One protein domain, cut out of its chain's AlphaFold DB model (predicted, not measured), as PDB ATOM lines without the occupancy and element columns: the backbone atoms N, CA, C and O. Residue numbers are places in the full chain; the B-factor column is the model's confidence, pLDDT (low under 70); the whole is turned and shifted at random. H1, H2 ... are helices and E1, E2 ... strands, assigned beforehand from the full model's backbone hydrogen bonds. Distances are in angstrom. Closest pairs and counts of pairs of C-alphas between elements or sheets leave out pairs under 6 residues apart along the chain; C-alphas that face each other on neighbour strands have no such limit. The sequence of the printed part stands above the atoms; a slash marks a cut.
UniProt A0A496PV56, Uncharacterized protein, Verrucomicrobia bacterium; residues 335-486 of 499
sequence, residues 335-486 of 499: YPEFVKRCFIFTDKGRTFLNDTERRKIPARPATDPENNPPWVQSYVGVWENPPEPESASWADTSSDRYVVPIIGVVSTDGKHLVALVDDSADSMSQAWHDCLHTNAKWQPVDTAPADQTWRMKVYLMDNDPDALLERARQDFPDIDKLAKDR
ATOM      1  N   TYR A 335     239.296 148.008 174.498       71.69
ATOM      2  CA  TYR A 335     238.090 147.419 173.978       71.69
ATOM      3  C   TYR A 335     237.244 146.689 175.051       71.69
ATOM      4  O   TYR A 335     236.032 146.893 175.068       71.69
ATOM      5  N   PRO A 336     237.817 145.976 176.046       75.38
ATOM      6  CA  PRO A 336     237.052 145.532 177.217       75.38
ATOM      7  C   PRO A 336     236.391 146.659 178.036       75.38
ATOM      8  O   PRO A 336     235.366 146.415 178.664       75.38
ATOM      9  N   GLU A 337     236.932 147.885 178.045       82.88
ATOM     10  CA  GLU A 337     236.292 149.020 178.741       82.88
ATOM     11  C   GLU A 337     235.028 149.519 178.029       82.88
ATOM     12  O   GLU A 337     234.085 149.969 178.678       82.88
ATOM     13  N   PHE A 338     234.972 149.420 176.699       88.75
ATOM     14  CA  PHE A 338     233.745 149.697 175.951       88.75
ATOM     15  C   PHE A 338     232.659 148.676 176.294       88.75
ATOM     16  O   PHE A 338     231.555 149.064 176.672       88.75
ATOM     17  N   VAL A 339     233.010 147.384 176.295       90.19
ATOM     18  CA  VAL A 339     232.094 146.277 176.620       90.19
ATOM     19  C   VAL A 339     231.417 146.458 177.980       90.19
ATOM     20  O   VAL A 339     230.216 146.230 178.092       90.19
ATOM     21  N   LYS A 340     232.152 146.913 179.003       91.31
ATOM     22  CA  LYS A 340     231.609 147.148 180.356       91.31
ATOM     23  C   LYS A 340     230.500 148.197 180.415       91.31
ATOM     24  O   LYS A 340     229.740 148.235 181.375       91.31
ATOM     25  N   ARG A 341     230.435 149.086 179.426       94.62
ATOM     26  CA  ARG A 341     229.411 150.134 179.334       94.62
ATOM     27  C   ARG A 341     228.289 149.763 178.376       94.62
ATOM     28  O   ARG A 341     227.268 150.450 178.369       94.62
ATOM     29  N   CYS A 342     228.472 148.717 177.575       96.94
ATOM     30  CA  CYS A 342     227.442 148.201 176.692       96.94
ATOM     31  C   CYS A 342     226.392 147.422 177.485       96.94
ATOM     32  O   CYS A 342     226.727 146.751 178.461       96.94
ATOM     33  N   PHE A 343     225.136 147.463 177.052       98.38
ATOM     34  CA  PHE A 343     224.034 146.789 177.732       98.38
ATOM     35  C   PHE A 343     222.982 146.245 176.764       98.38
ATOM     36  O   PHE A 343     222.830 146.742 175.649       98.38
ATOM     37  N   ILE A 344     222.228 145.261 177.253       98.50
ATOM     38  CA  ILE A 344     220.973 144.743 176.689       98.50
ATOM     39  C   ILE A 344     219.926 144.633 177.807       98.50
ATOM     40  O   ILE A 344     220.258 144.728 178.993       98.50
ATOM     41  N   PHE A 345     218.662 144.399 177.458       98.19
ATOM     42  CA  PHE A 345     217.614 144.085 178.435       98.19
ATOM     43  C   PHE A 345     217.369 142.580 178.487       98.19
ATOM     44  O   PHE A 345     216.942 141.993 177.498       98.19
ATOM     45  N   THR A 346     217.615 141.964 179.644       97.62
ATOM     46  CA  THR A 346     217.317 140.547 179.921       97.62
ATOM     47  C   THR A 346     216.162 140.439 180.922       97.62
ATOM     48  O   THR A 346     215.602 141.448 181.352       97.62
ATOM     49  N   ASP A 347     215.840 139.225 181.372       95.44
ATOM     50  CA  ASP A 347     214.894 139.002 182.479       95.44
ATOM     51  C   ASP A 347     215.292 139.707 183.789       95.44
ATOM     52  O   ASP A 347     214.454 139.922 184.663       95.44
ATOM     53  N   LYS A 348     216.567 140.087 183.935       95.81
ATOM     54  CA  LYS A 348     217.087 140.838 185.089       95.81
ATOM     55  C   LYS A 348     216.928 142.359 184.926       95.81
ATOM     56  O   LYS A 348     217.383 143.109 185.785       95.81
ATOM     57  N   GLY A 349     216.317 142.822 183.834       96.94
ATOM     58  CA  GLY A 349     216.317 144.225 183.420       96.94
ATOM     59  C   GLY A 349     217.582 144.583 182.635       96.94
ATOM     60  O   GLY A 349     218.169 143.733 181.952       96.94
ATOM     61  N   ARG A 350     218.016 145.848 182.717       98.00
ATOM     62  CA  ARG A 350     219.248 146.299 182.054       98.00
ATOM     63  C   ARG A 350     220.449 145.512 182.583       98.00
ATOM     64  O   ARG A 350     220.792 145.611 183.757       98.00
ATOM     65  N   THR A 351     221.092 144.764 181.696       98.50
ATOM     66  CA  THR A 351     222.244 143.905 181.980       98.50
ATOM     67  C   THR A 351     223.426 144.378 181.144       98.50
ATOM     68  O   THR A 351     223.305 144.491 179.924       98.50
ATOM     69  N   PHE A 352     224.557 144.678 181.784       97.75
ATOM     70  CA  PHE A 352     225.771 145.074 181.070       97.75
ATOM     71  C   PHE A 352     226.472 143.855 180.457       97.75
ATOM     72  O   PHE A 352     226.445 142.763 181.020       97.75
ATOM     73  N   LEU A 353     227.123 144.031 179.305       96.19
ATOM     74  CA  LEU A 353     227.696 142.921 178.523       96.19
ATOM     75  C   LEU A 353     228.938 142.272 179.157       96.19
ATOM     76  O   LEU A 353     229.447 141.269 178.652       96.19
ATOM     77  N   ASN A 354     229.482 142.861 180.222       92.75
ATOM     78  CA  ASN A 354     230.517 142.239 181.051       92.75
ATOM     79  C   ASN A 354     229.937 141.335 182.149       92.75
ATOM     80  O   ASN A 354     230.696 140.571 182.739       92.75
ATOM     81  N   ASP A 355     228.633 141.436 182.422       94.94
ATOM     82  CA  ASP A 355     227.917 140.612 183.401       94.94
ATOM     83  C   ASP A 355     227.159 139.448 182.737       94.94
ATOM     84  O   ASP A 355     226.549 138.629 183.427       94.94
ATOM     85  N   THR A 356     227.191 139.368 181.403       95.38
ATOM     86  CA  THR A 356     226.684 138.235 180.621       95.38
ATOM     87  C   THR A 356     227.756 137.163 180.441       95.38
ATOM     88  O   THR A 356     228.959 137.436 180.503       95.38
ATOM     89  N   GLU A 357     227.343 135.939 180.126       94.25
ATOM     90  CA  GLU A 357     228.248 134.908 179.637       94.25
ATOM     91  C   GLU A 357     228.961 135.404 178.373       94.25
ATOM     92  O   GLU A 357     228.322 135.834 177.406       94.25
ATOM     93  N   ARG A 358     230.294 135.302 178.372       91.94
ATOM     94  CA  ARG A 358     231.124 135.569 177.198       91.94
ATOM     95  C   ARG A 358     231.832 134.298 176.762       91.94
ATOM     96  O   ARG A 358     232.663 133.760 177.495       91.94
ATOM     97  N   ARG A 359     231.501 133.825 175.566       92.75
ATOM     98  CA  ARG A 359     232.032 132.596 174.972       92.75
ATOM     99  C   ARG A 359     233.204 132.917 174.052       92.75
ATOM    100  O   ARG A 359     233.320 134.022 173.532       92.75
ATOM    101  N   LYS A 360     234.120 131.960 173.888       93.56
ATOM    102  CA  LYS A 360     235.314 132.154 173.054       93.56
ATOM    103  C   LYS A 360     234.917 132.289 171.586       93.56
ATOM    104  O   LYS A 360     234.076 131.546 171.101       93.56
ATOM    105  N   ILE A 361     235.577 133.204 170.889       93.94
ATOM    106  CA  ILE A 361     235.508 133.410 169.446       93.94
ATOM    107  C   ILE A 361     235.921 132.106 168.746       93.94
ATOM    108  O   ILE A 361     237.091 131.724 168.872       93.94
ATOM    109  N   PRO A 362     235.012 131.441 168.006       93.12
ATOM    110  CA  PRO A 362     235.280 130.141 167.384       93.12
ATOM    111  C   PRO A 362     236.426 130.176 166.372       93.12
ATOM    112  O   PRO A 362     237.268 129.281 166.356       93.12
ATOM    113  N   ALA A 363     236.519 131.257 165.592       93.00
ATOM    114  CA  ALA A 363     237.575 131.451 164.601       93.00
ATOM    115  C   ALA A 363     238.977 131.689 165.197       93.00
ATOM    116  O   ALA A 363     239.933 131.885 164.442       93.00
ATOM    117  N   ARG A 364     239.131 131.715 166.530       90.94
ATOM    118  CA  ARG A 364     240.399 132.031 167.202       90.94
ATOM    119  C   ARG A 364     240.822 130.950 168.195       90.94
ATOM    120  O   ARG A 364     239.977 130.383 168.886       90.94
ATOM    121  N   PRO A 365     242.137 130.707 168.356       92.31
ATOM    122  CA  PRO A 365     242.638 129.803 169.383       92.31
ATOM    123  C   PRO A 365     242.162 130.188 170.786       92.31
ATOM    124  O   PRO A 365     242.020 131.364 171.129       92.31
ATOM    125  N   ALA A 366     242.003 129.190 171.651       89.31
ATOM    126  CA  ALA A 366     241.585 129.389 173.036       89.31
ATOM    127  C   ALA A 366     242.539 130.283 173.855       89.31
ATOM    128  O   ALA A 366     242.113 130.871 174.852       89.31
ATOM    129  N   THR A 367     243.808 130.363 173.447       91.75
ATOM    130  CA  THR A 367     244.879 131.164 174.057       91.75
ATOM    131  C   THR A 367     245.023 132.558 173.445       91.75
ATOM    132  O   THR A 367     245.882 133.318 173.889       91.75
ATOM    133  N   ASP A 368     244.243 132.894 172.414       89.25
ATOM    134  CA  ASP A 368     244.308 134.204 171.765       89.25
ATOM    135  C   ASP A 368     244.025 135.309 172.809       89.25
ATOM    136  O   ASP A 368     243.085 135.175 173.605       89.25
ATOM    137  N   PRO A 369     244.827 136.390 172.869       86.44
ATOM    138  CA  PRO A 369     244.571 137.508 173.771       86.44
ATOM    139  C   PRO A 369     243.161 138.100 173.637       86.44
ATOM    140  O   PRO A 369     242.640 138.624 174.625       86.44
ATOM    141  N   GLU A 370     242.552 138.021 172.456       86.75
ATOM    142  CA  GLU A 370     241.197 138.493 172.157       86.75
ATOM    143  C   GLU A 370     240.107 137.510 172.606       86.75
ATOM    144  O   GLU A 370     238.934 137.862 172.614       86.75
ATOM    145  N   ASN A 371     240.492 136.307 173.039       90.19
ATOM    146  CA  ASN A 371     239.632 135.315 173.690       90.19
ATOM    147  C   ASN A 371     239.728 135.328 175.222       90.19
ATOM    148  O   ASN A 371     239.051 134.544 175.887       90.19
ATOM    149  N   ASN A 372     240.561 136.199 175.800       85.50
ATOM    150  CA  ASN A 372     240.869 136.204 177.231       85.50
ATOM    151  C   ASN A 372     240.903 137.643 177.802       85.50
ATOM    152  O   ASN A 372     241.993 138.211 177.988       85.50
ATOM    153  N   PRO A 373     239.733 138.247 178.108       84.69
ATOM    154  CA  PRO A 373     238.367 137.747 177.855       84.69
ATOM    155  C   PRO A 373     237.938 137.911 176.380       84.69
ATOM    156  O   PRO A 373     238.584 138.687 175.678       84.69
ATOM    157  N   PRO A 374     236.871 137.228 175.909       88.88
ATOM    158  CA  PRO A 374     236.376 137.345 174.537       88.88
ATOM    159  C   PRO A 374     235.965 138.762 174.164       88.88
ATOM    160  O   PRO A 374     235.177 139.407 174.866       88.88
ATOM    161  N   TRP A 375     236.502 139.239 173.048       87.19
ATOM    162  CA  TRP A 375     236.304 140.604 172.600       87.19
ATOM    163  C   TRP A 375     234.892 140.814 172.043       87.19
ATOM    164  O   TRP A 375     234.162 141.678 172.513       87.19
ATOM    165  N   VAL A 376     234.449 139.978 171.129       91.62
ATOM    166  CA  VAL A 376     233.123 140.105 170.520       91.62
ATOM    167  C   VAL A 376     232.146 139.108 171.125       91.62
ATOM    168  O   VAL A 376     232.559 138.067 171.635       91.62
ATOM    169  N   GLN A 377     230.857 139.432 171.080       94.62
ATOM    170  CA  GLN A 377     229.798 138.544 171.552       94.62
ATOM    171  C   GLN A 377     228.484 138.850 170.830       94.62
ATOM    172  O   GLN A 377     228.092 140.016 170.715       94.62
ATOM    173  N   SER A 378     227.789 137.796 170.405       96.06
ATOM    174  CA  SER A 378     226.421 137.869 169.887       96.06
ATOM    175  C   SER A 378     225.405 137.429 170.942       96.06
ATOM    176  O   SER A 378     225.722 136.670 171.864       96.06
ATOM    177  N   TYR A 379     224.172 137.897 170.787       97.31
ATOM    178  CA  TYR A 379     223.026 137.611 171.642       97.31
ATOM    179  C   TYR A 379     221.815 137.339 170.756       97.31
ATOM    180  O   TYR A 379     221.693 137.933 169.685       97.31
ATOM    181  N   VAL A 380     220.914 136.476 171.220       97.38
ATOM    182  CA  VAL A 380     219.621 136.196 170.576       97.38
ATOM    183  C   VAL A 380     218.482 136.506 171.538       97.38
ATOM    184  O   VAL A 380     218.680 136.573 172.759       97.38
ATOM    185  N   GLY A 381     217.286 136.705 170.994       97.38
ATOM    186  CA  GLY A 381     216.101 136.950 171.800       97.38
ATOM    187  C   GLY A 381     215.641 135.702 172.549       97.38
ATOM    188  O   GLY A 381     215.968 134.569 172.191       97.38
ATOM    189  N   VAL A 382     214.835 135.877 173.593       97.50
ATOM    190  CA  VAL A 382     214.277 134.752 174.373       97.50
ATOM    191  C   VAL A 382     213.365 133.818 173.561       97.50
ATOM    192  O   VAL A 382     213.067 132.715 174.025       97.50
ATOM    193  N   TRP A 383     212.938 134.230 172.366       95.81
ATOM    194  CA  TRP A 383     212.204 133.436 171.370       95.81
ATOM    195  C   TRP A 383     213.092 132.488 170.556       95.81
ATOM    196  O   TRP A 383     212.587 131.597 169.879       95.81
ATOM    197  N   GLU A 384     214.412 132.616 170.664       94.62
ATOM    198  CA  GLU A 384     215.373 131.785 169.947       94.62
ATOM    199  C   GLU A 384     216.324 131.059 170.909       94.62
ATOM    200  O   GLU A 384     216.446 131.373 172.101       94.62
ATOM    201  N   ASN A 385     216.961 130.011 170.389       94.38
ATOM    202  CA  ASN A 385     218.048 129.321 171.070       94.38
ATOM    203  C   ASN A 385     219.377 129.733 170.429       94.38
ATOM    204  O   ASN A 385     219.444 129.762 169.199       94.38
ATOM    205  N   PRO A 386     220.428 130.001 171.224       93.62
ATOM    206  CA  PRO A 386     221.746 130.308 170.689       93.62
ATOM    207  C   PRO A 386     222.213 129.195 169.727       93.62
ATOM    208  O   PRO A 386     222.259 128.034 170.144       93.62
ATOM    209  N   PRO A 387     222.562 129.508 168.464       91.88
ATOM    210  CA  PRO A 387     222.927 128.503 167.459       91.88
ATOM    211  C   PRO A 387     224.238 127.803 167.824       91.88
ATOM    212  O   PRO A 387     225.054 128.390 168.523       91.88
ATOM    213  N   GLU A 388     224.484 126.580 167.358       89.81
ATOM    214  CA  GLU A 388     225.806 125.959 167.543       89.81
ATOM    215  C   GLU A 388     226.899 126.801 166.854       89.81
ATOM    216  O   GLU A 388     226.664 127.299 165.749       89.81
ATOM    217  N   PRO A 389     228.077 126.993 167.478       87.94
ATOM    218  CA  PRO A 389     229.118 127.839 166.908       87.94
ATOM    219  C   PRO A 389     229.712 127.193 165.655       87.94
ATOM    220  O   PRO A 389     230.144 126.037 165.675       87.94
ATOM    221  N   GLU A 390     229.812 127.953 164.568       88.62
ATOM    222  CA  GLU A 390     230.571 127.512 163.401       88.62
ATOM    223  C   GLU A 390     232.048 127.860 163.599       88.62
ATOM    224  O   GLU A 390     232.395 128.945 164.057       88.62
ATOM    225  N   SER A 391     232.954 126.954 163.219       86.56
ATOM    226  CA  SER A 391     234.402 127.146 163.437       86.56
ATOM    227  C   SER A 391     234.983 128.425 162.813       86.56
ATOM    228  O   SER A 391     236.014 128.906 163.269       86.56
ATOM    229  N   ALA A 392     234.332 128.985 161.791       88.38
ATOM    230  CA  ALA A 392     234.744 130.218 161.126       88.38
ATOM    231  C   ALA A 392     234.028 131.475 161.659       88.38
ATOM    232  O   ALA A 392     234.311 132.579 161.190       88.38
ATOM    233  N   SER A 393     233.107 131.340 162.619       89.06
ATOM    234  CA  SER A 393     232.347 132.468 163.154       89.06
ATOM    235  C   SER A 393     233.254 133.449 163.888       89.06
ATOM    236  O   SER A 393     234.091 133.077 164.717       89.06
ATOM    237  N   TRP A 394     233.054 134.734 163.601       90.31
ATOM    238  CA  TRP A 394     233.798 135.820 164.229       90.31
ATOM    239  C   TRP A 394     233.371 136.069 165.679       90.31
ATOM    240  O   TRP A 394     234.158 136.650 166.414       90.31
ATOM    241  N   ALA A 395     232.192 135.605 166.100       92.31
ATOM    242  CA  ALA A 395     231.705 135.600 167.478       92.31
ATOM    243  C   ALA A 395     230.942 134.298 167.769       92.31
ATOM    244  O   ALA A 395     230.429 133.660 166.852       92.31
ATOM    245  N   ASP A 396     230.864 133.919 169.044       94.81
ATOM    246  CA  ASP A 396     229.882 132.940 169.531       94.81
ATOM    247  C   ASP A 396     228.683 133.699 170.137       94.81
ATOM    248  O   ASP A 396     228.750 134.910 170.379       94.81
ATOM    249  N   THR A 397     227.583 132.996 170.389       95.00
ATOM    250  CA  THR A 397     226.336 133.537 170.938       95.00
ATOM    251  C   THR A 397     226.191 133.176 172.412       95.00
ATOM    252  O   THR A 397     226.325 132.012 172.786       95.00
ATOM    253  N   SER A 398     225.912 134.177 173.247       95.31
ATOM    254  CA  SER A 398     225.772 134.033 174.697       95.31
ATOM    255  C   SER A 398     224.517 133.231 175.053       95.31
ATOM    256  O   SER A 398     223.530 133.255 174.314       95.31
ATOM    257  N   SER A 399     224.530 132.538 176.194       95.06
ATOM    258  CA  SER A 399     223.309 131.961 176.772       95.06
ATOM    259  C   SER A 399     222.392 133.006 177.413       95.06
ATOM    260  O   SER A 399     221.194 132.743 177.567       95.06
ATOM    261  N   ASP A 400     222.909 134.195 177.748       96.75
ATOM    262  CA  ASP A 400     222.073 135.331 178.121       96.75
ATOM    263  C   ASP A 400     221.316 135.829 176.885       96.75
ATOM    264  O   ASP A 400     221.890 136.086 175.824       96.75
ATOM    265  N   ARG A 401     219.996 135.963 177.031       97.31
ATOM    266  CA  ARG A 401     219.081 136.314 175.943       97.31
ATOM    267  C   ARG A 401     218.346 137.602 176.256       97.31
ATOM    268  O   ARG A 401     217.941 137.829 177.401       97.31
ATOM    269  N   TYR A 402     218.161 138.431 175.238       97.88
ATOM    270  CA  TYR A 402     217.434 139.681 175.396       97.88
ATOM    271  C   TYR A 402     215.921 139.461 175.329       97.88
ATOM    272  O   TYR A 402     215.422 138.578 174.631       97.88
ATOM    273  N   VAL A 403     215.183 140.274 176.077       97.50
ATOM    274  CA  VAL A 403     213.712 140.281 176.083       97.50
ATOM    275  C   VAL A 403     213.132 141.389 175.214       97.50
ATOM    276  O   VAL A 403     211.977 141.308 174.827       97.50
ATOM    277  N   VAL A 404     213.934 142.399 174.887       97.00
ATOM    278  CA  VAL A 404     213.570 143.517 174.013       97.00
ATOM    279  C   VAL A 404     214.773 143.766 173.088       97.00
ATOM    280  O   VAL A 404     215.897 143.774 173.603       97.00
ATOM    281  N   PRO A 405     214.584 143.914 171.763       96.88
ATOM    282  CA  PRO A 405     215.649 144.177 170.783       96.88
ATOM    283  C   PRO A 405     216.234 145.594 170.940       96.88
ATOM    284  O   PRO A 405     215.997 146.505 170.150       96.88
ATOM    285  N   ILE A 406     216.977 145.785 172.032       98.00
ATOM    286  CA  ILE A 406     217.709 147.005 172.360       98.00
ATOM    287  C   ILE A 406     219.122 146.627 172.785       98.00
ATOM    288  O   ILE A 406     219.310 145.894 173.763       98.00
ATOM    289  N   ILE A 407     220.106 147.206 172.105       98.25
ATOM    290  CA  ILE A 407     221.512 147.167 172.506       98.25
ATOM    291  C   ILE A 407     222.053 148.590 172.556       98.25
ATOM    292  O   ILE A 407     221.832 149.392 171.650       98.25
ATOM    293  N   GLY A 408     222.755 148.933 173.626       97.56
ATOM    294  CA  GLY A 408     223.244 150.293 173.811       97.56
ATOM    295  C   GLY A 408     224.555 150.364 174.560       97.56
ATOM    296  O   GLY A 408     225.138 149.347 174.930       97.56
ATOM    297  N   VAL A 409     225.024 151.585 174.774       96.81
ATOM    298  CA  VAL A 409     226.229 151.902 175.532       96.81
ATOM    299  C   VAL A 409     226.038 153.185 176.331       96.81
ATOM    300  O   VAL A 409     225.423 154.142 175.866       96.81
ATOM    301  N   VAL A 410     226.569 153.200 177.548       97.25
ATOM    302  CA  VAL A 410     226.578 154.368 178.438       97.25
ATOM    303  C   VAL A 410     227.859 155.179 178.220       97.25
ATOM    304  O   VAL A 410     228.925 154.602 178.000       97.25
ATOM    305  N   SER A 411     227.791 156.509 178.283       93.50
ATOM    306  CA  SER A 411     228.964 157.388 178.202       93.50
ATOM    307  C   SER A 411     229.967 157.119 179.332       93.50
ATOM    308  O   SER A 411     229.634 156.581 180.387       93.50
ATOM    309  N   THR A 412     231.228 157.503 179.139       90.38
ATOM    310  CA  THR A 412     232.300 157.310 180.129       90.38
ATOM    311  C   THR A 412     232.068 158.069 181.436       90.38
ATOM    312  O   THR A 412     232.549 157.637 182.479       90.38
ATOM    313  N   ASP A 413     231.308 159.165 181.404       91.25
ATOM    314  CA  ASP A 413     230.892 159.924 182.588       91.25
ATOM    315  C   ASP A 413     229.579 159.420 183.217       91.25
ATOM    316  O   ASP A 413     229.142 159.955 184.236       91.25
ATOM    317  N   GLY A 414     228.947 158.404 182.621       95.12
ATOM    318  CA  GLY A 414     227.716 157.794 183.116       95.12
ATOM    319  C   GLY A 414     226.446 158.625 182.920       95.12
ATOM    320  O   GLY A 414     225.396 158.206 183.407       95.12
ATOM    321  N   LYS A 415     226.511 159.784 182.253       96.12
ATOM    322  CA  LYS A 415     225.378 160.722 182.160       96.12
ATOM    323  C   LYS A 415     224.442 160.469 180.990       96.12
ATOM    324  O   LYS A 415     223.260 160.757 181.114       96.12
ATOM    325  N   HIS A 416     224.952 159.925 179.890       97.56
ATOM    326  CA  HIS A 416     224.194 159.723 178.659       97.56
ATOM    327  C   HIS A 416     224.236 158.257 178.240       97.56
ATOM    328  O   HIS A 416     225.153 157.515 178.604       97.56
ATOM    329  N   LEU A 417     223.263 157.843 177.441       97.62
ATOM    330  CA  LEU A 417     223.287 156.569 176.738       97.62
ATOM    331  C   LEU A 417     223.040 156.772 175.248       97.62
ATOM    332  O   LEU A 417     222.421 157.751 174.828       97.62
ATOM    333  N   VAL A 418     223.528 155.813 174.467       97.19
ATOM    334  CA  VAL A 418     223.174 155.653 173.060       97.19
ATOM    335  C   VAL A 418     222.693 154.232 172.835       97.19
ATOM    336  O   VAL A 418     223.319 153.299 173.337       97.19
ATOM    337  N   ALA A 419     221.588 154.055 172.116       97.81
ATOM    338  CA  ALA A 419     220.972 152.745 171.917       97.81
ATOM    339  C   ALA A 419     220.479 152.547 170.483       97.81
ATOM    340  O   ALA A 419     219.883 153.456 169.905       97.81
ATOM    341  N   LEU A 420     220.709 151.345 169.954       97.44
ATOM    342  CA  LEU A 420     220.072 150.810 168.756       97.44
ATOM    343  C   LEU A 420     218.799 150.078 169.149       97.44
ATOM    344  O   LEU A 420     218.816 149.291 170.100       97.44
ATOM    345  N   VAL A 421     217.724 150.341 168.415       97.56
ATOM    346  CA  VAL A 421     216.393 149.800 168.687       97.56
ATOM    347  C   VAL A 421     215.688 149.461 167.381       97.56
ATOM    348  O   VAL A 421     215.690 150.255 166.442       97.56
ATOM    349  N   ASP A 422     215.040 148.309 167.363       96.00
ATOM    350  CA  ASP A 422     214.086 147.874 166.343       96.00
ATOM    351  C   ASP A 422     213.001 147.019 167.024       96.00
ATOM    352  O   ASP A 422     212.886 147.049 168.246       96.00
ATOM    353  N   ASP A 423     212.176 146.291 166.276       93.62
ATOM    354  CA  ASP A 423     211.118 145.410 166.798       93.62
ATOM    355  C   ASP A 423     211.192 143.965 166.293       93.62
ATOM    356  O   ASP A 423     210.285 143.166 166.543       93.62
ATOM    357  N   SER A 424     212.257 143.610 165.576       94.31
ATOM    358  CA  SER A 424     212.281 142.395 164.763       94.31
ATOM    359  C   SER A 424     213.614 141.655 164.729       94.31
ATOM    360  O   SER A 424     213.710 140.624 164.056       94.31
ATOM    361  N   ALA A 425     214.628 142.138 165.445       93.62
ATOM    362  CA  ALA A 425     215.954 141.550 165.434       93.62
ATOM    363  C   ALA A 425     215.970 140.120 165.963       93.62
ATOM    364  O   ALA A 425     215.526 139.840 167.078       93.62
ATOM    365  N   ASP A 426     216.555 139.219 165.178       89.94
ATOM    366  CA  ASP A 426     216.873 137.856 165.620       89.94
ATOM    367  C   ASP A 426     218.174 137.785 166.417       89.94
ATOM    368  O   ASP A 426     218.359 136.913 167.268       89.94
ATOM    369  N   SER A 427     219.064 138.741 166.173       93.56
ATOM    370  CA  SER A 427     220.365 138.799 166.800       93.56
ATOM    371  C   SER A 427     220.832 140.233 167.003       93.56
ATOM    372  O   SER A 427     220.655 141.115 166.161       93.56
ATOM    373  N   MET A 428     221.496 140.454 168.133       96.12
ATOM    374  CA  MET A 428     222.225 141.682 168.432       96.12
ATOM    375  C   MET A 428     223.665 141.328 168.745       96.12
ATOM    376  O   MET A 428     223.949 140.267 169.303       96.12
ATOM    377  N   SER A 429     224.594 142.200 168.387       94.25
ATOM    378  CA  SER A 429     226.008 141.931 168.614       94.25
ATOM    379  C   SER A 429     226.749 143.164 169.066       94.25
ATOM    380  O   SER A 429     226.588 144.256 168.523       94.25
ATOM    381  N   GLN A 430     227.638 142.949 170.023       92.00
ATOM    382  CA  GLN A 430     228.752 143.843 170.252       92.00
ATOM    383  C   GLN A 430     229.938 143.270 169.468       92.00
ATOM    384  O   GLN A 430     230.435 142.185 169.779       92.00
ATOM    385  N   ALA A 431     230.333 143.971 168.405       85.56
ATOM    386  CA  ALA A 431     231.323 143.495 167.444       85.56
ATOM    387  C   ALA A 431     232.646 144.269 167.576       85.56
ATOM    388  O   ALA A 431     232.962 144.807 168.640       85.56
ATOM    389  N   TRP A 432     233.509 144.207 166.564       82.25
ATOM    390  CA  TRP A 432     234.870 144.739 166.644       82.25
ATOM    391  C   TRP A 432     234.893 146.260 166.792       82.25
ATOM    392  O   TRP A 432     234.143 146.984 166.158       82.25
ATOM    393  N   HIS A 433     235.850 146.771 167.563       80.69
ATOM    394  CA  HIS A 433     235.913 148.189 167.928       80.69
ATOM    395  C   HIS A 433     234.692 148.715 168.718       80.69
ATOM    396  O   HIS A 433     233.983 147.991 169.399       80.69
ATOM    397  N   ASP A 434     234.476 150.026 168.671       84.69
ATOM    398  CA  ASP A 434     233.388 150.715 169.359       84.69
ATOM    399  C   ASP A 434     232.054 150.551 168.607       84.69
ATOM    400  O   ASP A 434     231.386 151.557 168.359       84.69
ATOM    401  N   CYS A 435     231.717 149.329 168.157       89.00
ATOM    402  CA  CYS A 435     230.529 149.070 167.345       89.00
ATOM    403  C   CYS A 435     229.503 148.120 167.972       89.00
ATOM    404  O   CYS A 435     229.825 147.190 168.722       89.00
ATOM    405  N   LEU A 436     228.245 148.386 167.632       94.00
ATOM    406  CA  LEU A 436     227.071 147.606 167.995       94.00
ATOM    407  C   LEU A 436     226.265 147.325 166.726       94.00
ATOM    408  O   LEU A 436     226.251 148.134 165.799       94.00
ATOM    409  N   HIS A 437     225.583 146.189 166.701       93.94
ATOM    410  CA  HIS A 437     224.711 145.798 165.603       93.94
ATOM    411  C   HIS A 437     223.404 145.253 166.154       93.94
ATOM    412  O   HIS A 437     223.391 144.541 167.164       93.94
ATOM    413  N   THR A 438     222.336 145.526 165.419       92.12
ATOM    414  CA  THR A 438     221.070 144.821 165.538       92.12
ATOM    415  C   THR A 438     220.653 144.342 164.151       92.12
ATOM    416  O   THR A 438     220.656 145.108 163.187       92.12
ATOM    417  N   ASN A 439     220.394 143.044 164.020       90.62
ATOM    418  CA  ASN A 439     220.028 142.420 162.754       90.62
ATOM    419  C   ASN A 439     218.503 142.330 162.663       90.62
ATOM    420  O   ASN A 439     217.923 141.253 162.793       90.62
ATOM    421  N   ALA A 440     217.857 143.483 162.476       92.69
ATOM    422  CA  ALA A 440     216.414 143.564 162.272       92.69
ATOM    423  C   ALA A 440     215.980 142.799 161.007       92.69
ATOM    424  O   ALA A 440     216.741 142.669 160.040       92.69
ATOM    425  N   LYS A 441     214.740 142.307 161.004       93.19
ATOM    426  CA  LYS A 441     214.140 141.619 159.853       93.19
ATOM    427  C   LYS A 441     213.288 142.590 159.045       93.19
ATOM    428  O   LYS A 441     212.744 143.551 159.574       93.19
ATOM    429  N   TRP A 442     213.128 142.304 157.756       95.06
ATOM    430  CA  TRP A 442     212.123 142.969 156.932       95.06
ATOM    431  C   TRP A 442     210.723 142.676 157.483       95.06
ATOM    432  O   TRP A 442     210.402 141.524 157.786       95.06
ATOM    433  N   GLN A 443     209.908 143.716 157.641       94.56
ATOM    434  CA  GLN A 443     208.556 143.631 158.185       94.56
ATOM    435  C   GLN A 443     207.525 144.200 157.204       94.56
ATOM    436  O   GLN A 443     207.794 145.222 156.578       94.56
ATOM    437  N   PRO A 444     206.320 143.616 157.124       94.00
ATOM    438  CA  PRO A 444     205.924 142.347 157.742       94.00
ATOM    439  C   PRO A 444     206.556 141.128 157.034       94.00
ATOM    440  O   PRO A 444     206.663 141.107 155.815       94.00
ATOM    441  N   VAL A 445     206.941 140.082 157.776       86.88
ATOM    442  CA  VAL A 445     207.706 138.919 157.246       86.88
ATOM    443  C   VAL A 445     206.978 138.127 156.137       86.88
ATOM    444  O   VAL A 445     207.632 137.499 155.310       86.88
ATOM    445  N   ASP A 446     205.642 138.194 156.074       88.62
ATOM    446  CA  ASP A 446     204.797 137.397 155.163       88.62
ATOM    447  C   ASP A 446     204.105 138.226 154.058       88.62
ATOM    448  O   ASP A 446     203.059 137.835 153.531       88.62
ATOM    449  N   THR A 447     204.641 139.399 153.716       93.75
ATOM    450  CA  THR A 447     204.134 140.236 152.610       93.75
ATOM    451  C   THR A 447     205.066 140.212 151.404       93.75
ATOM    452  O   THR A 447     206.191 139.716 151.477       93.75
ATOM    453  N   ALA A 448     204.597 140.733 150.266       92.88
ATOM    454  CA  ALA A 448     205.445 140.868 149.091       92.88
ATOM    455  C   ALA A 448     206.639 141.799 149.396       92.88
ATOM    456  O   ALA A 448     206.456 142.791 150.100       92.88
ATOM    457  N   PRO A 449     207.832 141.553 148.827       93.12
ATOM    458  CA  PRO A 449     209.029 142.382 149.022       93.12
ATOM    459  C   PRO A 449     208.822 143.894 148.844       93.12
ATOM    460  O   PRO A 449     209.454 144.687 149.531       93.12
ATOM    461  N   ALA A 450     207.932 144.302 147.932       92.00
ATOM    462  CA  ALA A 450     207.607 145.711 147.693       92.00
ATOM    463  C   ALA A 450     206.826 146.365 148.851       92.00
ATOM    464  O   ALA A 450     206.851 147.584 148.992       92.00
ATOM    465  N   ASP A 451     206.146 145.555 149.665       94.75
ATOM    466  CA  ASP A 451     205.352 145.972 150.823       94.75
ATOM    467  C   ASP A 451     206.117 145.787 152.145       94.75
ATOM    468  O   ASP A 451     205.565 146.017 153.222       94.75
ATOM    469  N   GLN A 452     207.365 145.314 152.080       96.25
ATOM    470  CA  GLN A 452     208.222 145.132 153.242       96.25
ATOM    471  C   GLN A 452     209.075 146.376 153.494       96.25
ATOM    472  O   GLN A 452     209.532 147.064 152.581       96.25
ATOM    473  N   THR A 453     209.343 146.638 154.766       95.81
ATOM    474  CA  THR A 453     210.217 147.708 155.232       95.81
ATOM    475  C   THR A 453     211.156 147.159 156.293       95.81
ATOM    476  O   THR A 453     210.754 146.390 157.166       95.81
ATOM    477  N   TRP A 454     212.415 147.564 156.240       95.75
ATOM    478  CA  TRP A 454     213.370 147.345 157.319       95.75
ATOM    479  C   TRP A 454     213.541 148.655 158.087       95.75
ATOM    480  O   TRP A 454     213.715 149.709 157.473       95.75
ATOM    481  N   ARG A 455     213.443 148.615 159.418       95.56
ATOM    482  CA  ARG A 455     213.488 149.811 160.271       95.56
ATOM    483  C   ARG A 455     214.423 149.612 161.452       95.56
ATOM    484  O   ARG A 455     214.427 148.552 162.067       95.56
ATOM    485  N   MET A 456     215.165 150.659 161.793       95.75
ATOM    486  CA  MET A 456     216.005 150.719 162.988       95.75
ATOM    487  C   MET A 456     216.152 152.171 163.437       95.75
ATOM    488  O   MET A 456     216.298 153.069 162.608       95.75
ATOM    489  N   LYS A 457     216.175 152.414 164.743       97.00
ATOM    490  CA  LYS A 457     216.356 153.742 165.327       97.00
ATOM    491  C   LYS A 457     217.559 153.776 166.258       97.00
ATOM    492  O   LYS A 457     217.813 152.837 167.008       97.00
ATOM    493  N   VAL A 458     218.296 154.879 166.207       97.19
ATOM    494  CA  VAL A 458     219.393 155.203 167.119       97.19
ATOM    495  C   VAL A 458     218.930 156.332 168.027       97.19
ATOM    496  O   VAL A 458     218.511 157.377 167.529       97.19
ATOM    497  N   TYR A 459     219.053 156.169 169.341       97.81
ATOM    498  CA  TYR A 459     218.755 157.217 170.321       97.81
ATOM    499  C   TYR A 459     220.023 157.754 170.968       97.81
ATOM    500  O   TYR A 459     220.884 156.961 171.326       97.81
ATOM    501  N   LEU A 460     220.088 159.063 171.206       96.94
ATOM    502  CA  LEU A 460     220.977 159.683 172.191       96.94
ATOM    503  C   LEU A 460     220.099 160.370 173.237       96.94
ATOM    504  O   LEU A 460     219.244 161.185 172.891       96.94
ATOM    505  N   MET A 461     220.314 160.049 174.507       97.00
ATOM    506  CA  MET A 461     219.528 160.608 175.607       97.00
ATOM    507  C   MET A 461     220.286 160.536 176.936       97.00
ATOM    508  O   MET A 461     221.361 159.935 177.017       97.00
ATOM    509  N   ASP A 462     219.716 161.138 177.980       97.88
ATOM    510  CA  ASP A 462     220.162 160.928 179.356       97.88
ATOM    511  C   ASP A 462     220.194 159.431 179.688       97.88
ATOM    512  O   ASP A 462     219.439 158.631 179.129       97.88
ATOM    513  N   ASN A 463     221.085 159.035 180.597       98.19
ATOM    514  CA  ASN A 463     221.240 157.650 181.031       98.19
ATOM    515  C   ASN A 463     220.064 157.193 181.915       98.19
ATOM    516  O   ASN A 463     220.218 156.959 183.114       98.19
ATOM    517  N   ASP A 464     218.899 157.042 181.292       98.25
ATOM    518  CA  ASP A 464     217.645 156.604 181.888       98.25
ATOM    519  C   ASP A 464     217.095 155.402 181.092       98.25
ATOM    520  O   ASP A 464     216.549 155.564 179.995       98.25
ATOM    521  N   PRO A 465     217.275 154.166 181.597       97.38
ATOM    522  CA  PRO A 465     216.816 152.972 180.899       97.38
ATOM    523  C   PRO A 465     215.288 152.845 180.844       97.38
ATOM    524  O   PRO A 465     214.787 152.198 179.925       97.38
ATOM    525  N   ASP A 466     214.552 153.443 181.782       98.12
ATOM    526  CA  ASP A 466     213.090 153.369 181.803       98.12
ATOM    527  C   ASP A 466     212.505 154.309 180.745       98.12
ATOM    528  O   ASP A 466     211.653 153.893 179.953       98.12
ATOM    529  N   ALA A 467     213.043 155.529 180.640       98.25
ATOM    530  CA  ALA A 467     212.693 156.462 179.570       98.25
ATOM    531  C   ALA A 467     213.063 155.916 178.178       98.25
ATOM    532  O   ALA A 467     212.318 156.117 177.215       98.25
ATOM    533  N   LEU A 468     214.176 155.179 178.062       98.56
ATOM    534  CA  LEU A 468     214.553 154.495 176.820       98.56
ATOM    535  C   LEU A 468     213.504 153.450 176.417       98.56
ATOM    536  O   LEU A 468     213.084 153.424 175.262       98.56
ATOM    537  N   LEU A 469     213.064 152.604 177.355       98.31
ATOM    538  CA  LEU A 469     212.034 151.593 177.093       98.31
ATOM    539  C   LEU A 469     210.684 152.223 176.734       98.31
ATOM    540  O   LEU A 469     209.992 151.721 175.848       98.31
ATOM    541  N   GLU A 470     210.291 153.302 177.413       98.12
ATOM    542  CA  GLU A 470     209.059 154.030 177.102       98.12
ATOM    543  C   GLU A 470     209.093 154.581 175.676       98.12
ATOM    544  O   GLU A 470     208.180 154.323 174.888       98.12
ATOM    545  N   ARG A 471     210.177 155.273 175.318       97.56
ATOM    546  CA  ARG A 471     210.352 155.842 173.982       97.56
ATOM    547  C   ARG A 471     210.414 154.766 172.899       97.56
ATOM    548  O   ARG A 471     209.753 154.894 171.873       97.56
ATOM    549  N   ALA A 472     211.136 153.675 173.154       97.81
ATOM    550  CA  ALA A 472     211.216 152.539 172.244       97.81
ATOM    551  C   ALA A 472     209.831 151.946 171.941       97.81
ATOM    552  O   ALA A 472     209.523 151.711 170.781       97.81
ATOM    553  N   ARG A 473     208.966 151.773 172.949       97.62
ATOM    554  CA  ARG A 473     207.592 151.267 172.761       97.62
ATOM    555  C   ARG A 473     206.672 152.231 172.019       97.62
ATOM    556  O   ARG A 473     205.719 151.787 171.385       97.62
ATOM    557  N   GLN A 474     206.916 153.536 172.121       97.31
ATOM    558  CA  GLN A 474     206.168 154.532 171.352       97.31
ATOM    559  C   GLN A 474     206.523 154.451 169.864       97.31
ATOM    560  O   GLN A 474     205.627 154.444 169.022       97.31
ATOM    561  N   ASP A 475     207.816 154.348 169.553       97.19
ATOM    562  CA  ASP A 475     208.320 154.292 168.176       97.19
ATOM    563  C   ASP A 475     208.138 152.901 167.528       97.19
ATOM    564  O   ASP A 475     207.954 152.793 166.310       97.19
ATOM    565  N   PHE A 476     208.123 151.847 168.351       97.06
ATOM    566  CA  PHE A 476     207.951 150.446 167.970       97.06
ATOM    567  C   PHE A 476     206.888 149.755 168.850       97.06
ATOM    568  O   PHE A 476     207.219 149.077 169.827       97.06
ATOM    569  N   PRO A 477     205.589 149.884 168.521       95.31
ATOM    570  CA  PRO A 477     204.501 149.346 169.346       95.31
ATOM    571  C   PRO A 477     204.525 147.822 169.539       95.31
ATOM    572  O   PRO A 477     203.996 147.316 170.530       95.31
ATOM    573  N   ASP A 478     205.143 147.092 168.608       93.94
ATOM    574  CA  ASP A 478     205.257 145.630 168.635       93.94
ATOM    575  C   ASP A 478     206.571 145.126 169.261       93.94
ATOM    576  O   ASP A 478     206.811 143.919 169.287       93.94
ATOM    577  N   ILE A 479     207.399 146.003 169.838       95.38
ATOM    578  CA  ILE A 479     208.734 145.645 170.351       95.38
ATOM    579  C   ILE A 479     208.724 144.542 171.430       95.38
ATOM    580  O   ILE A 479     209.647 143.735 171.514       95.38
ATOM    581  N   ASP A 480     207.662 144.452 172.239       94.44
ATOM    582  CA  ASP A 480     207.506 143.410 173.270       94.44
ATOM    583  C   ASP A 480     206.843 142.120 172.729       94.44
ATOM    584  O   ASP A 480     206.617 141.164 173.480       94.44
ATOM    585  N   LYS A 481     206.455 142.073 171.446       94.06
ATOM    586  CA  LYS A 481     205.697 140.952 170.865       94.06
ATOM    587  C   LYS A 481     206.515 139.665 170.862       94.06
ATOM    588  O   LYS A 481     206.015 138.651 171.339       94.06
ATOM    589  N   LEU A 482     207.765 139.723 170.400       91.06
ATOM    590  CA  LEU A 482     208.632 138.547 170.267       91.06
ATOM    591  C   LEU A 482     208.936 137.881 171.616       91.06
ATOM    592  O   LEU A 482     209.027 136.660 171.707       91.06
ATOM    593  N   ALA A 483     209.002 138.654 172.704       93.31
ATOM    594  CA  ALA A 483     209.215 138.118 174.049       93.31
ATOM    595  C   ALA A 483     208.122 137.125 174.490       93.31
ATOM    596  O   ALA A 483     208.373 136.268 175.346       93.31
ATOM    597  N   LYS A 484     206.914 137.235 173.917       93.44
ATOM    598  CA  LYS A 484     205.778 136.339 174.187       93.44
ATOM    599  C   LYS A 484     205.983 134.952 173.580       93.44
ATOM    600  O   LYS A 484     205.486 133.983 174.144       93.44
ATOM    601  N   ASP A 485     206.781 134.852 172.518       93.62
ATOM    602  CA  ASP A 485     207.119 133.604 171.826       93.62
ATOM    603  C   ASP A 485     208.355 132.918 172.434       93.62
ATOM    604  O   ASP A 485     209.067 132.160 171.777       93.62
ATOM    605  N   ARG A 486     208.632 133.185 173.719       96.31
ATOM    606  CA  ARG A 486     209.775 132.633 174.448       96.31
ATOM    607  C   ARG A 486     209.860 131.114 174.322       96.31
ATOM    608  O   ARG A 486     208.917 130.386 174.629       96.31
TER     609      ARG A 486
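Overview. This is residues 335 to 486 of the 499 residues of an uncharacterized protein of Verrucomicrobia bacterium (UniProt A0A496PV56). Picture a strongly twisted five-strand sheet, E2 E1 E4 E5 E8, with a small sheet, E3 E6 E7, partly face to face with it at E4 and E5, and H2 slanting over its other face. Long loops lie at opposite ends of the longest axis, residues 353 to 376 at one and 439 to 452 at the other. The printed part has 152 residues, with three named helices and eight named strands in the order H1 E1 E2 E3 E4 E5 E6 E7 E8 H2 H3; both sheets are antiparallel. The class is mixed, helices and strands, with 64 residues, under half, in named elements. The whole is compact, with a radius of gyration of the C-alphas of 15.6 A and spans of 47 by 39 by 26 A.

Arrangement. Begin at H1, residues 335 to 339, which only grazes the five-strand sheet with residues 336 to 339. Next come E1, residues 342 to 346, and E2, residues 349 to 352, a hairpin with N 351 and O 344 2.8 A apart. E3, residues 377 to 380, is an edge strand of the small sheet. E4, residues 404 to 410, is E1's antiparallel neighbour, with N 343 and O 408 2.8 A apart. E4 forms a hairpin with E5, residues 416 to 421; look at N 409 and O 418, 2.8 A. E6, residues 427 to 430, has N 379 and O 428 of E3 and itself 2.8 A apart, and forms a hairpin with E7, residues 435 to 438, where N 437 and O 429 are 2.8 A apart. The two sheets form a sandwich, two sheets face to face, their facing parts 9.0 A centre to centre; the closest C-alphas of E5 and E7 are those of Leu 420 and Thr 438, 6.9 A. E8, residues 453 to 462, is E5's neighbour, with N 457 and O 421 2.8 A apart. H2, residues 465 to 475, is on the five-strand sheet at a height of 8.3 A, making two layers, a helix on one face of a sheet; it runs slantwise to E4 at 53 degrees on the local plane. H3, residues 482 to 485, is only just not on that sheet, with 4 pairs of C-alphas within 10 A. In H1 and H2 every O i to N i+4 pair is within hydrogen-bond range; H3 is too short for one.

Along the chain. Find C-alpha 335 at (238.090, 147.419, 173.978), where H1 begins. E4 measures 17.5 A and E5 16.1 A from first to last C-alpha. E8, the longest strand, runs 29.3 A from C-alpha 453 at (210.217, 147.708, 155.232). H2 measures 15.4 A, and H3 ends at C-alpha 485, (207.119, 133.604, 171.826).

Size, cuts and confidence. Look for the two C-alphas farthest apart at Thr 367 and Asp 451, 48.2 A. The printed part has no cut. The links E2 to E3, E3 to E4 and E7 to E8 are long. The mean pLDDT of the printed part is 93.7, and no printed residue is under 70.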